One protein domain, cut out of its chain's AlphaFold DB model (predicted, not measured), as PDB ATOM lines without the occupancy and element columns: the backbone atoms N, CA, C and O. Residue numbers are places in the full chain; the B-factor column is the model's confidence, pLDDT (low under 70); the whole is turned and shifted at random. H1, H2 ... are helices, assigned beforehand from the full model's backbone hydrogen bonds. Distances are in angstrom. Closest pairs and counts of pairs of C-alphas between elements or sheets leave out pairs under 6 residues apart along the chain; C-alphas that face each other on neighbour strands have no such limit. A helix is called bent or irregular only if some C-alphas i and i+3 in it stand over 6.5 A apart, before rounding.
ATOM      1  N   LEU A  52      37.742  -8.679  34.621       79.50
ATOM      2  CA  LEU A  52      37.643  -7.220  34.668       79.50
ATOM      3  C   LEU A  52      36.827  -6.784  35.895       79.50
ATOM      4  O   LEU A  52      35.760  -7.365  36.130       79.50
ATOM      5  N   PRO A  53      37.281  -5.761  36.640       82.88
ATOM      6  CA  PRO A  53      36.461  -5.107  37.646       82.88
ATOM      7  C   PRO A  53      35.163  -4.618  37.014       82.88
ATOM      8  O   PRO A  53      35.137  -4.155  35.866       82.88
ATOM      9  N   LYS A  54      34.067  -4.743  37.751       86.19
ATOM     10  CA  LYS A  54      32.742  -4.374  37.249       86.19
ATOM     11  C   LYS A  54      32.655  -2.870  36.980       86.19
ATOM     12  O   LYS A  54      31.990  -2.449  36.039       86.19
ATOM     13  N   GLU A  55      33.407  -2.092  37.742       84.38
ATOM     14  CA  GLU A  55      33.588  -0.655  37.620       84.38
ATOM     15  C   GLU A  55      34.143  -0.340  36.224       84.38
ATOM     16  O   GLU A  55      33.561   0.448  35.483       84.38
ATOM     17  N   VAL A  56      35.201  -1.042  35.798       84.50
ATOM     18  CA  VAL A  56      35.798  -0.887  34.458       84.50
ATOM     19  C   VAL A  56      34.789  -1.219  33.357       84.50
ATOM     20  O   VAL A  56      34.746  -0.536  32.335       84.50
ATOM     21  N   LEU A  57      33.942  -2.235  33.556       89.62
ATOM     22  CA  LEU A  57      32.890  -2.581  32.595       89.62
ATOM     23  C   LEU A  57      31.858  -1.458  32.444       89.62
ATOM     24  O   LEU A  57      31.438  -1.162  31.323       89.62
ATOM     25  N   VAL A  58      31.452  -0.839  33.555       89.25
ATOM     26  CA  VAL A  58      30.513   0.291  33.557       89.25
ATOM     27  C   VAL A  58      31.156   1.530  32.941       89.25
ATOM     28  O   VAL A  58      30.534   2.163  32.085       89.25
ATOM     29  N   LEU A  59      32.399   1.841  33.316       87.25
ATOM     30  CA  LEU A  59      33.166   2.952  32.759       87.25
ATOM     31  C   LEU A  59      33.280   2.824  31.245       87.25
ATOM     32  O   LEU A  59      32.909   3.746  30.531       87.25
ATOM     33  N   ALA A  60      33.698   1.660  30.751       89.94
ATOM     34  CA  ALA A  60      33.847   1.413  29.324       89.94
ATOM     35  C   ALA A  60      32.525   1.633  28.560       89.94
ATOM     36  O   ALA A  60      32.499   2.307  27.530       89.94
ATOM     37  N   ALA A  61      31.402   1.123  29.072       91.44
ATOM     38  CA  ALA A  61      30.104   1.321  28.427       91.44
ATOM     39  C   ALA A  61      29.646   2.794  28.445       91.44
ATOM     40  O   ALA A  61      29.075   3.269  27.459       91.44
ATOM     41  N   ARG A  62      29.935   3.534  29.524       90.19
ATOM     42  CA  ARG A  62      29.676   4.981  29.622       90.19
ATOM     43  C   ARG A  62      30.559   5.787  28.683       90.19
ATOM     44  O   ARG A  62      30.038   6.617  27.950       90.19
ATOM     45  N   SER A  63      31.849   5.471  28.597       89.81
ATOM     46  CA  SER A  63      32.763   6.142  27.673       89.81
ATOM     47  C   SER A  63      32.283   6.024  26.228       89.81
ATOM     48  O   SER A  63      32.358   6.993  25.483       89.81
ATOM     49  N   ILE A  64      31.710   4.884  25.822       91.88
ATOM     50  CA  ILE A  64      31.099   4.747  24.489       91.88
ATOM     51  C   ILE A  64      29.919   5.722  24.311       91.88
ATOM     52  O   ILE A  64      29.767   6.300  23.235       91.88
ATOM     53  N   GLN A  65      29.097   5.939  25.343       91.50
ATOM     54  CA  GLN A  65      28.029   6.952  25.335       91.50
ATOM     55  C   GLN A  65      28.565   8.368  25.237       91.50
ATOM     56  O   GLN A  65      28.011   9.168  24.482       91.50
ATOM     57  N   ASP A  66      29.652   8.664  25.932       90.00
ATOM     58  CA  ASP A  66      30.285   9.973  25.873       90.00
ATOM     59  C   ASP A  66      30.887  10.230  24.490       90.00
ATOM     60  O   ASP A  66      30.606  11.267  23.887       90.00
ATOM     61  N   TYR A  67      31.598   9.251  23.918       89.88
ATOM     62  CA  TYR A  67      32.082   9.321  22.538       89.88
ATOM     63  C   TYR A  67      30.934   9.499  21.547       89.88
ATOM     64  O   TYR A  67      31.012  10.356  20.669       89.88
ATOM     65  N   PHE A  68      29.848   8.742  21.706       91.38
ATOM     66  CA  PHE A  68      28.660   8.878  20.871       91.38
ATOM     67  C   PHE A  68      28.074  10.290  20.938       91.38
ATOM     68  O   PHE A  68      27.846  10.915  19.906       91.38
ATOM     69  N   ASN A  69      27.851  10.813  22.145       90.25
ATOM     70  CA  ASN A  69      27.280  12.139  22.353       90.25
ATOM     71  C   ASN A  69      28.184  13.251  21.806       90.25
ATOM     72  O   ASN A  69      27.672  14.214  21.238       90.25
ATOM     73  N   ALA A  70      29.502  13.116  21.965       87.44
ATOM     74  CA  ALA A  70      30.477  14.110  21.528       87.44
ATOM     75  C   ALA A  70      30.699  14.103  20.009       87.44
ATOM     76  O   ALA A  70      30.955  15.149  19.421       87.44
ATOM     77  N   GLN A  71      30.622  12.933  19.369       87.00
ATOM     78  CA  GLN A  71      31.018  12.751  17.969       87.00
ATOM     79  C   GLN A  71      29.841  12.475  17.033       87.00
ATOM     80  O   GLN A  71      30.049  12.214  15.852       87.00
ATOM     81  N   ILE A  72      28.598  12.549  17.517       86.75
ATOM     82  CA  ILE A  72      27.420  12.108  16.760       86.75
ATOM     83  C   ILE A  72      27.370  12.647  15.321       86.75
ATOM     84  O   ILE A  72      27.045  11.916  14.388       86.75
ATOM     85  N   TYR A  73      27.747  13.912  15.126       85.56
ATOM     86  CA  TYR A  73      27.663  14.572  13.830       85.56
ATOM     87  C   TYR A  73      28.592  13.942  12.783       85.56
ATOM     88  O   TYR A  73      28.209  13.817  11.617       85.56
ATOM     89  N   SER A  74      29.789  13.492  13.183       86.56
ATOM     90  CA  SER A  74      30.715  12.793  12.283       86.56
ATOM     91  C   SER A  74      30.300  11.347  12.002       86.56
ATOM     92  O   SER A  74      30.756  10.781  11.014       86.56
ATOM     93  N   LEU A  75      29.413  10.762  12.815       88.38
ATOM     94  CA  LEU A  75      28.906   9.392  12.640       88.38
ATOM     95  C   LEU A  75      27.745   9.294  11.635       88.38
ATOM     96  O   LEU A  75      27.353   8.191  11.231       88.38
ATOM     97  N   PHE A  76      27.158  10.427  11.244       89.00
ATOM     98  CA  PHE A  76      26.046  10.469  10.301       89.00
ATOM     99  C   PHE A  76      26.499  10.464   8.847       89.00
ATOM    100  O   PHE A  76      27.389  11.219   8.440       89.00
ATOM    101  N   TYR A  77      25.776   9.690   8.036       87.12
ATOM    102  CA  TYR A  77      25.805   9.865   6.593       87.12
ATOM    103  C   TYR A  77      25.253  11.244   6.229       87.12
ATOM    104  O   TYR A  77      24.444  11.825   6.954       87.12
ATOM    105  N   VAL A  78      25.652  11.759   5.065       84.50
ATOM    106  CA  VAL A  78      25.273  13.108   4.611       84.50
ATOM    107  C   VAL A  78      23.754  13.330   4.664       84.50
ATOM    108  O   VAL A  78      23.314  14.366   5.151       84.50
ATOM    109  N   GLY A  79      22.952  12.335   4.268       81.75
ATOM    110  CA  GLY A  79      21.485  12.420   4.306       81.75
ATOM    111  C   GLY A  79      20.868  12.451   5.713       81.75
ATOM    112  O   GLY A  79      19.808  13.036   5.904       81.75
ATOM    113  N   GLU A  80      21.527  11.881   6.724       85.12
ATOM    114  CA  GLU A  80      21.019  11.869   8.106       85.12
ATOM    115  C   GLU A  80      21.275  13.199   8.832       85.12
ATOM    116  O   GLU A  80      20.569  13.535   9.784       85.12
ATOM    117  N   ARG A  81      22.239  14.004   8.364       86.75
ATOM    118  CA  ARG A  81      22.563  15.306   8.972       86.75
ATOM    119  C   ARG A  81      21.396  16.289   8.905       86.75
ATOM    120  O   ARG A  81      21.207  17.071   9.833       86.75
ATOM    121  N   VAL A  82      20.584  16.216   7.850       85.12
ATOM    122  CA  VAL A  82      19.366  17.030   7.713       85.12
ATOM    123  C   VAL A  82      18.362  16.678   8.813       85.12
ATOM    124  O   VAL A  82      17.793  17.568   9.441       85.12
ATOM    125  N   GLN A  83      18.185  15.388   9.102       84.88
ATOM    126  CA  GLN A  83      17.299  14.923  10.172       84.88
ATOM    127  C   GLN A  83      17.812  15.327  11.547       84.88
ATOM    128  O   GLN A  83      17.030  15.782  12.380       84.88
ATOM    129  N   TYR A  84      19.125  15.238  11.762       87.19
ATOM    130  CA  TYR A  84      19.732  15.725  12.992       87.19
ATOM    131  C   TYR A  84      19.519  17.231  13.180       87.19
ATOM    132  O   TYR A  84      19.095  17.654  14.251       87.19
ATOM    133  N   ARG A  85      19.705  18.051  12.135       85.81
ATOM    134  CA  ARG A  85      19.430  19.497  12.209       85.81
ATOM    135  C   ARG A  85      17.957  19.777  12.529       85.81
ATOM    136  O   ARG A  85      17.678  20.607  13.391       85.81
ATOM    137  N   LYS A  86      17.018  19.059  11.894       86.69
ATOM    138  CA  LYS A  86      15.578  19.154  12.206       86.69
ATOM    139  C   LYS A  86      15.295  18.812  13.678       86.69
ATOM    140  O   LYS A  86      14.524  19.525  14.319       86.69
ATOM    141  N   LEU A  87      15.947  17.781  14.225       87.38
ATOM    142  CA  LEU A  87      15.848  17.418  15.642       87.38
ATOM    143  C   LEU A  87      16.349  18.543  16.557       87.38
ATOM    144  O   LEU A  87      15.628  18.930  17.472       87.38
ATOM    145  N   SER A 114      22.361  10.466  22.507       91.44
ATOM    146  CA  SER A 114      22.028   9.138  23.053       91.44
ATOM    147  C   SER A 114      20.580   8.983  23.530       91.44
ATOM    148  O   SER A 114      20.098   7.852  23.599       91.44
ATOM    149  N   ALA A 115      19.871  10.082  23.809       90.38
ATOM    150  CA  ALA A 115      18.461  10.078  24.188       90.38
ATOM    151  C   ALA A 115      17.502  10.017  22.990       90.38
ATOM    152  O   ALA A 115      16.316   9.780  23.192       90.38
ATOM    153  N   HIS A 116      17.998  10.205  21.763       89.06
ATOM    154  CA  HIS A 116      17.190  10.241  20.538       89.06
ATOM    155  C   HIS A 116      17.574   9.146  19.541       89.06
ATOM    156  O   HIS A 116      16.737   8.677  18.774       89.06
ATOM    157  N   TYR A 117      18.839   8.733  19.563       88.50
ATOM    158  CA  TYR A 117      19.390   7.743  18.652       88.50
ATOM    159  C   TYR A 117      19.614   6.402  19.344       88.50
ATOM    160  O   TYR A 117      19.915   6.320  20.540       88.50
ATOM    161  N   GLY A 118      19.438   5.339  18.565       85.75
ATOM    162  CA  GLY A 118      19.454   3.964  19.043       85.75
ATOM    163  C   GLY A 118      20.669   3.163  18.592       85.75
ATOM    164  O   GLY A 118      21.711   3.682  18.186       85.75
ATOM    165  N   PHE A 119      20.492   1.851  18.660       84.69
ATOM    166  CA  PHE A 119      21.527   0.840  18.475       84.69
ATOM    167  C   PHE A 119      22.353   0.967  17.191       84.69
ATOM    168  O   PHE A 119      23.574   0.868  17.234       84.69
ATOM    169  N   VAL A 120      21.723   1.212  16.044       86.25
ATOM    170  CA  VAL A 120      22.451   1.221  14.765       86.25
ATOM    171  C   VAL A 120      23.415   2.409  14.673       86.25
ATOM    172  O   VAL A 120      24.510   2.258  14.138       86.25
ATOM    173  N   HIS A 121      23.054   3.581  15.209       88.62
ATOM    174  CA  HIS A 121      23.972   4.724  15.265       88.62
ATOM    175  C   HIS A 121      25.086   4.495  16.279       88.62
ATOM    176  O   HIS A 121      26.232   4.840  16.000       88.62
ATOM    177  N   LEU A 122      24.774   3.865  17.413       88.19
ATOM    178  CA  LEU A 122      25.771   3.479  18.409       88.19
ATOM    179  C   LEU A 122      26.864   2.588  17.803       88.19
ATOM    180  O   LEU A 122      28.046   2.819  18.044       88.19
ATOM    181  N   LEU A 123      26.488   1.613  16.968       88.94
ATOM    182  CA  LEU A 123      27.452   0.718  16.321       88.94
ATOM    183  C   LEU A 123      28.495   1.463  15.472       88.94
ATOM    184  O   LEU A 123      29.606   0.967  15.295       88.94
ATOM    185  N   ARG A 124      28.174   2.663  14.976       90.56
ATOM    186  CA  ARG A 124      29.094   3.467  14.159       90.56
ATOM    187  C   ARG A 124      30.215   4.112  14.964       90.56
ATOM    188  O   ARG A 124      31.177   4.568  14.360       90.56
ATOM    189  N   VAL A 125      30.127   4.120  16.295       91.06
ATOM    190  CA  VAL A 125      31.224   4.574  17.163       91.06
ATOM    191  C   VAL A 125      32.411   3.620  17.069       91.06
ATOM    192  O   VAL A 125      33.548   4.071  17.020       91.06
ATOM    193  N   PHE A 126      32.172   2.306  17.021       89.88
ATOM    194  CA  PHE A 126      33.244   1.313  17.148       89.88
ATOM    195  C   PHE A 126      34.318   1.395  16.051       89.88
ATOM    196  O   PHE A 126      35.493   1.329  16.408       89.88
ATOM    197  N   PRO A 127      33.985   1.590  14.757       89.25
ATOM    198  CA  PRO A 127      34.998   1.750  13.714       89.25
ATOM    199  C   PRO A 127      35.908   2.972  13.888       89.25
ATOM    200  O   PRO A 127      37.067   2.914  13.495       89.25
ATOM    201  N   VAL A 128      35.405   4.064  14.473       87.94
ATOM    202  CA  VAL A 128      36.155   5.329  14.634       87.94
ATOM    203  C   VAL A 128      36.788   5.483  16.020       87.94
ATOM    204  O   VAL A 128      37.629   6.351  16.236       87.94
ATOM    205  N   LEU A 129      36.419   4.621  16.969       85.50
ATOM    206  CA  LEU A 129      36.929   4.647  18.336       85.50
ATOM    207  C   LEU A 129      38.467   4.562  18.418       85.50
ATOM    208  O   LEU A 129      39.032   5.340  19.187       85.50
ATOM    209  N   PRO A 130      39.176   3.723  17.625       84.50
ATOM    210  CA  PRO A 130      40.640   3.700  17.635       84.50
ATOM    211  C   PRO A 130      41.268   5.050  17.273       84.50
ATOM    212  O   PRO A 130      42.230   5.468  17.913       84.50
ATOM    213  N   GLU A 131      40.700   5.763  16.296       85.56
ATOM    214  CA  GLU A 131      41.189   7.084  15.889       85.56
ATOM    215  C   GLU A 131      40.996   8.125  16.993       85.56
ATOM    216  O   GLU A 131      41.831   9.012  17.164       85.56
ATOM    217  N   TYR A 132      39.905   8.034  17.758       82.00
ATOM    218  CA  TYR A 132      39.672   8.929  18.890       82.00
ATOM    219  C   TYR A 132      40.580   8.622  20.077       82.00
ATOM    220  O   TYR A 132      41.087   9.555  20.699       82.00
ATOM    221  N   LEU A 133      40.821   7.343  20.368       80.88
ATOM    222  CA  LEU A 133      41.750   6.929  21.421       80.88
ATOM    223  C   LEU A 133      43.188   7.352  21.093       80.88
ATOM    224  O   LEU A 133      43.892   7.827  21.976       80.88
ATOM    225  N   ALA A 134      43.596   7.273  19.824       83.12
ATOM    226  CA  ALA A 134      44.936   7.662  19.379       83.12
ATOM    227  C   ALA A 134      45.240   9.169  19.502       83.12
ATOM    228  O   ALA A 134      46.403   9.562  19.454       83.12
ATOM    229  N   LYS A 135      44.223  10.032  19.652       83.19
ATOM    230  CA  LYS A 135      44.397  11.494  19.794       83.19
ATOM    231  C   LYS A 135      44.796  11.938  21.200       83.19
ATOM    232  O   LYS A 135      44.986  13.129  21.426       83.19
ATOM    233  N   GLN A 136      44.854  11.015  22.149       79.56
ATOM    234  CA  GLN A 136      45.115  11.302  23.550       79.56
ATOM    235  C   GLN A 136      46.300  10.465  24.031       79.56
ATOM    236  O   GLN A 136      46.487   9.325  23.606       79.56
ATOM    237  N   GLU A 137      47.100  11.034  24.929       79.56
ATOM    238  CA  GLU A 137      48.211  10.327  25.563       79.56
ATOM    239  C   GLU A 137      47.668   9.445  26.691       79.56
ATOM    240  O   GLU A 137      47.540   9.862  27.842       79.56
ATOM    241  N   TRP A 138      47.293   8.215  26.342       77.31
ATOM    242  CA  TRP A 138      46.852   7.213  27.305       77.31
ATOM    243  C   TRP A 138      48.021   6.357  27.784       77.31
ATOM    244  O   TRP A 138      48.929   6.020  27.028       77.31
ATOM    245  N   ASN A 139      47.951   5.918  29.038       79.88
ATOM    246  CA  ASN A 139      48.752   4.791  29.498       79.88
ATOM    247  C   ASN A 139      48.246   3.505  28.816       79.88
ATOM    248  O   ASN A 139      47.052   3.210  28.897       79.88
ATOM    249  N   ASP A 140      49.140   2.715  28.209       79.19
ATOM    250  CA  ASP A 140      48.824   1.432  27.554       79.19
ATOM    251  C   ASP A 140      47.965   0.504  28.423       79.19
ATOM    252  O   ASP A 140      47.069  -0.186  27.938       79.19
ATOM    253  N   HIS A 141      48.202   0.511  29.733       78.12
ATOM    254  CA  HIS A 141      47.412  -0.229  30.705       78.12
ATOM    255  C   HIS A 141      45.936   0.190  30.697       78.12
ATOM    256  O   HIS A 141      45.045  -0.656  30.629       78.12
ATOM    257  N   MET A 142      45.673   1.499  30.717       78.25
ATOM    258  CA  MET A 142      44.318   2.058  30.689       78.25
ATOM    259  C   MET A 142      43.640   1.783  29.348       78.25
ATOM    260  O   MET A 142      42.472   1.397  29.321       78.25
ATOM    261  N   THR A 143      44.387   1.901  28.250       81.56
ATOM    262  CA  THR A 143      43.902   1.542  26.913       81.56
ATOM    263  C   THR A 143      43.460   0.082  26.871       81.56
ATOM    264  O   THR A 143      42.339  -0.212  26.464       81.56
ATOM    265  N   ASN A 144      44.292  -0.843  27.356       81.56
ATOM    266  CA  ASN A 144      43.974  -2.271  27.364       81.56
ATOM    267  C   ASN A 144      42.765  -2.604  28.251       81.56
ATOM    268  O   ASN A 144      41.921  -3.413  27.856       81.56
ATOM    269  N   LEU A 145      42.638  -1.953  29.410       83.50
ATOM    270  CA  LEU A 145      41.476  -2.087  30.294       83.50
ATOM    271  C   LEU A 145      40.176  -1.654  29.612       83.50
ATOM    272  O   LEU A 145      39.197  -2.406  29.601       83.50
ATOM    273  N   LEU A 146      40.175  -0.463  29.009       85.19
ATOM    274  CA  LEU A 146      39.010   0.069  28.305       85.19
ATOM    275  C   LEU A 146      38.650  -0.790  27.094       85.19
ATOM    276  O   LEU A 146      37.485  -1.134  26.928       85.19
ATOM    277  N   LEU A 147      39.636  -1.219  26.300       86.31
ATOM    278  CA  LEU A 147      39.415  -2.114  25.160       86.31
ATOM    279  C   LEU A 147      38.775  -3.440  25.586       86.31
ATOM    280  O   LEU A 147      37.834  -3.907  24.943       86.31
ATOM    281  N   ALA A 148      39.243  -4.042  26.681       87.12
ATOM    282  CA  ALA A 148      38.657  -5.270  27.205       87.12
ATOM    283  C   ALA A 148      37.211  -5.041  27.699       87.12
ATOM    284  O   ALA A 148      36.330  -5.864  27.434       87.12
ATOM    285  N   GLY A 149      36.936  -3.895  28.331       89.69
ATOM    286  CA  GLY A 149      35.581  -3.470  28.691       89.69
ATOM    287  C   GLY A 149      34.673  -3.249  27.475       89.69
ATOM    288  O   GLY A 149      33.544  -3.746  27.452       89.69
ATOM    289  N   PHE A 150      35.174  -2.596  26.422       90.81
ATOM    290  CA  PHE A 150      34.443  -2.399  25.168       90.81
ATOM    291  C   PHE A 150      34.077  -3.734  24.527       90.81
ATOM    292  O   PHE A 150      32.927  -3.913  24.139       90.81
ATOM    293  N   LYS A 151      35.000  -4.706  24.481       90.56
ATOM    294  CA  LYS A 151      34.708  -6.060  23.974       90.56
ATOM    295  C   LYS A 151      33.555  -6.718  24.736       90.56
ATOM    296  O   LYS A 151      32.671  -7.300  24.111       90.56
ATOM    297  N   LYS A 152      33.526  -6.617  26.072       92.06
ATOM    298  CA  LYS A 152      32.428  -7.168  26.891       92.06
ATOM    299  C   LYS A 152      31.099  -6.475  26.609       92.06
ATOM    300  O   LYS A 152      30.078  -7.151  26.497       92.06
ATOM    301  N   PHE A 153      31.113  -5.156  26.439       92.38
ATOM    302  CA  PHE A 153      29.909  -4.408  26.097       92.38
ATOM    303  C   PHE A 153      29.403  -4.731  24.681       92.38
ATOM    304  O   PHE A 153      28.214  -4.977  24.502       92.38
ATOM    305  N   ILE A 154      30.295  -4.826  23.690       91.94
ATOM    306  CA  ILE A 154      29.961  -5.277  22.328       91.94
ATOM    307  C   ILE A 154      29.356  -6.683  22.365       91.94
ATOM    308  O   ILE A 154      28.331  -6.923  21.734       91.94
ATOM    309  N   LYS A 155      29.933  -7.597  23.152       93.00
ATOM    310  CA  LYS A 155      29.395  -8.954  23.295       93.00
ATOM    311  C   LYS A 155      27.990  -8.956  23.899       93.00
ATOM    312  O   LYS A 155      27.121  -9.677  23.422       93.00
ATOM    313  N   TYR A 156      27.740  -8.119  24.906       92.81
ATOM    314  CA  TYR A 156      26.393  -7.935  25.450       92.81
ATOM    315  C   TYR A 156      25.407  -7.431  24.388       92.81
ATOM    316  O   TYR A 156      24.278  -7.916  24.313       92.81
ATOM    317  N   LEU A 157      25.824  -6.460  23.577       91.50
ATOM    318  CA  LEU A 157      25.017  -5.922  22.487       91.50
ATOM    319  C   LEU A 157      24.677  -6.995  21.441       91.50
ATOM    320  O   LEU A 157      23.527  -7.073  21.012       91.50
ATOM    321  N   GLU A 158      25.649  -7.831  21.078       92.25
ATOM    322  CA  GLU A 158      25.480  -8.979  20.181       92.25
ATOM    323  C   GLU A 158      24.483 -10.000  20.752       92.25
ATOM    324  O   GLU A 158      23.516 -10.357  20.083       92.25
ATOM    325  N   ASP A 159      24.638 -10.375  22.025       94.00
ATOM    326  CA  ASP A 159      23.767 -11.339  22.718       94.00
ATOM    327  C   ASP A 159      22.320 -10.857  22.891       94.00
ATOM    328  O   ASP A 159      21.429 -11.626  23.252       94.00
ATOM    329  N   ASN A 160      22.075  -9.569  22.662       91.00
ATOM    330  CA  ASN A 160      20.780  -8.929  22.838       91.00
ATOM    331  C   ASN A 160      20.311  -8.210  21.564       91.00
ATOM    332  O   ASN A 160      19.435  -7.346  21.642       91.00
ATOM    333  N   ILE A 161      20.863  -8.559  20.397       88.62
ATOM    334  CA  ILE A 161      20.601  -7.861  19.133       88.62
ATOM    335  C   ILE A 161      19.108  -7.764  18.802       88.62
ATOM    336  O   ILE A 161      18.643  -6.685  18.444       88.62
ATOM    337  N   ASP A 162      18.323  -8.819  19.039       87.81
ATOM    338  CA  ASP A 162      16.878  -8.845  18.755       87.81
ATOM    339  C   ASP A 162      16.073  -7.836  19.593       87.81
ATOM    340  O   ASP A 162      15.005  -7.361  19.191       87.81
ATOM    341  N   LYS A 163      16.593  -7.452  20.768       86.06
ATOM    342  CA  LYS A 163      15.974  -6.418  21.612       86.06
ATOM    343  C   LYS A 163      16.165  -5.028  21.012       86.06
ATOM    344  O   LYS A 163      15.305  -4.161  21.177       86.06
ATOM    345  N   TYR A 164      17.275  -4.820  20.309       83.62
ATOM    346  CA  TYR A 164      17.749  -3.502  19.903       83.62
ATOM    347  C   TYR A 164      17.626  -3.233  18.401       83.62
ATOM    348  O   TYR A 164      17.489  -2.077  18.004       83.62
ATOM    349  N   TYR A 165      17.602  -4.270  17.564       83.88
ATOM    350  CA  TYR A 165      17.577  -4.163  16.111       83.88
ATOM    351  C   TYR A 165      16.425  -4.969  15.509       83.88
ATOM    352  O   TYR A 165      16.312  -6.170  15.713       83.88
ATOM    353  N   LYS A 166      15.567  -4.297  14.735       81.00
ATOM    354  CA  LYS A 166      14.419  -4.898  14.027       81.00
ATOM    355  C   LYS A 166      14.655  -5.064  12.522       81.00
ATOM    356  O   LYS A 166      13.718  -5.172  11.734       81.00
ATOM    357  N   GLY A 167      15.911  -5.037  12.080       80.81
ATOM    358  CA  GLY A 167      16.208  -5.117  10.654       80.81
ATOM    359  C   GLY A 167      15.618  -3.934   9.881       80.81
ATOM    360  O   GLY A 167      15.781  -2.778  10.268       80.81
TER     361      GLY A 167
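AT A GLANCE: This is residues 52 to 87 and 114 to 167 of the 187 residues of the protein "MRG domain-containing protein" of Caenorhabditis nigoni (UniProt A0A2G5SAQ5). Two long helices, H1 and H5, meet nearly at right angles, the first part of H1 packing on the middle of H5. Short H4 packs on H1 farther along, with H3 near it; H2 and H6 lie at the far ends, and residues 135 to 141 stick out. The printed part has 90 residues, 70 of them in six named helices, H1 to H6 in chain order, with no named strand; its class is all helix, and it is only just compact, close to loose, with a radius of gyration of the C-alphas of 14.1 A and spans of 41 by 32 by 19 A.

IN THESE COORDINATES: H1, residues 54 to 75, runs 28.5 A from C-alpha 54 at (32.742, -4.374, 37.249), with a kink of 50 degrees near residue 69; it is irregular, C-alphas 70 and 73 being 8.2 A apart. H5, residues 140 to 159, 28.5 A, ends at (23.767, -11.339, 22.718). H2 is residues 78 to 87, H3 119 to 123, H4 125 to 133, irregular with C-alphas 127 and 130 7.1 A apart, and H6 161 to 164.

HOW THE PARTS SIT: H1 touches H5 with residues 56 to 64 alone, about perpendicular at 82 degrees; the closest C-alphas, of Leu 57 and Gly 149, are 4.8 A apart. H1 touches H4, closest C-alphas Phe 68 and Val 125, 6.2 A. Every O i to N i+4 pair is within hydrogen-bond range in H3 and H5, against 16 of 18 in H1, 4 of 6 in H2 and 3 of 5 in H4; H6 is too short.

THE WHOLE: Residues 88 to 113 are not printed; C-alphas 87 and 114 are 12.7 A apart. Of the links printed whole, none is long. No printed residue is under 70 in pLDDT.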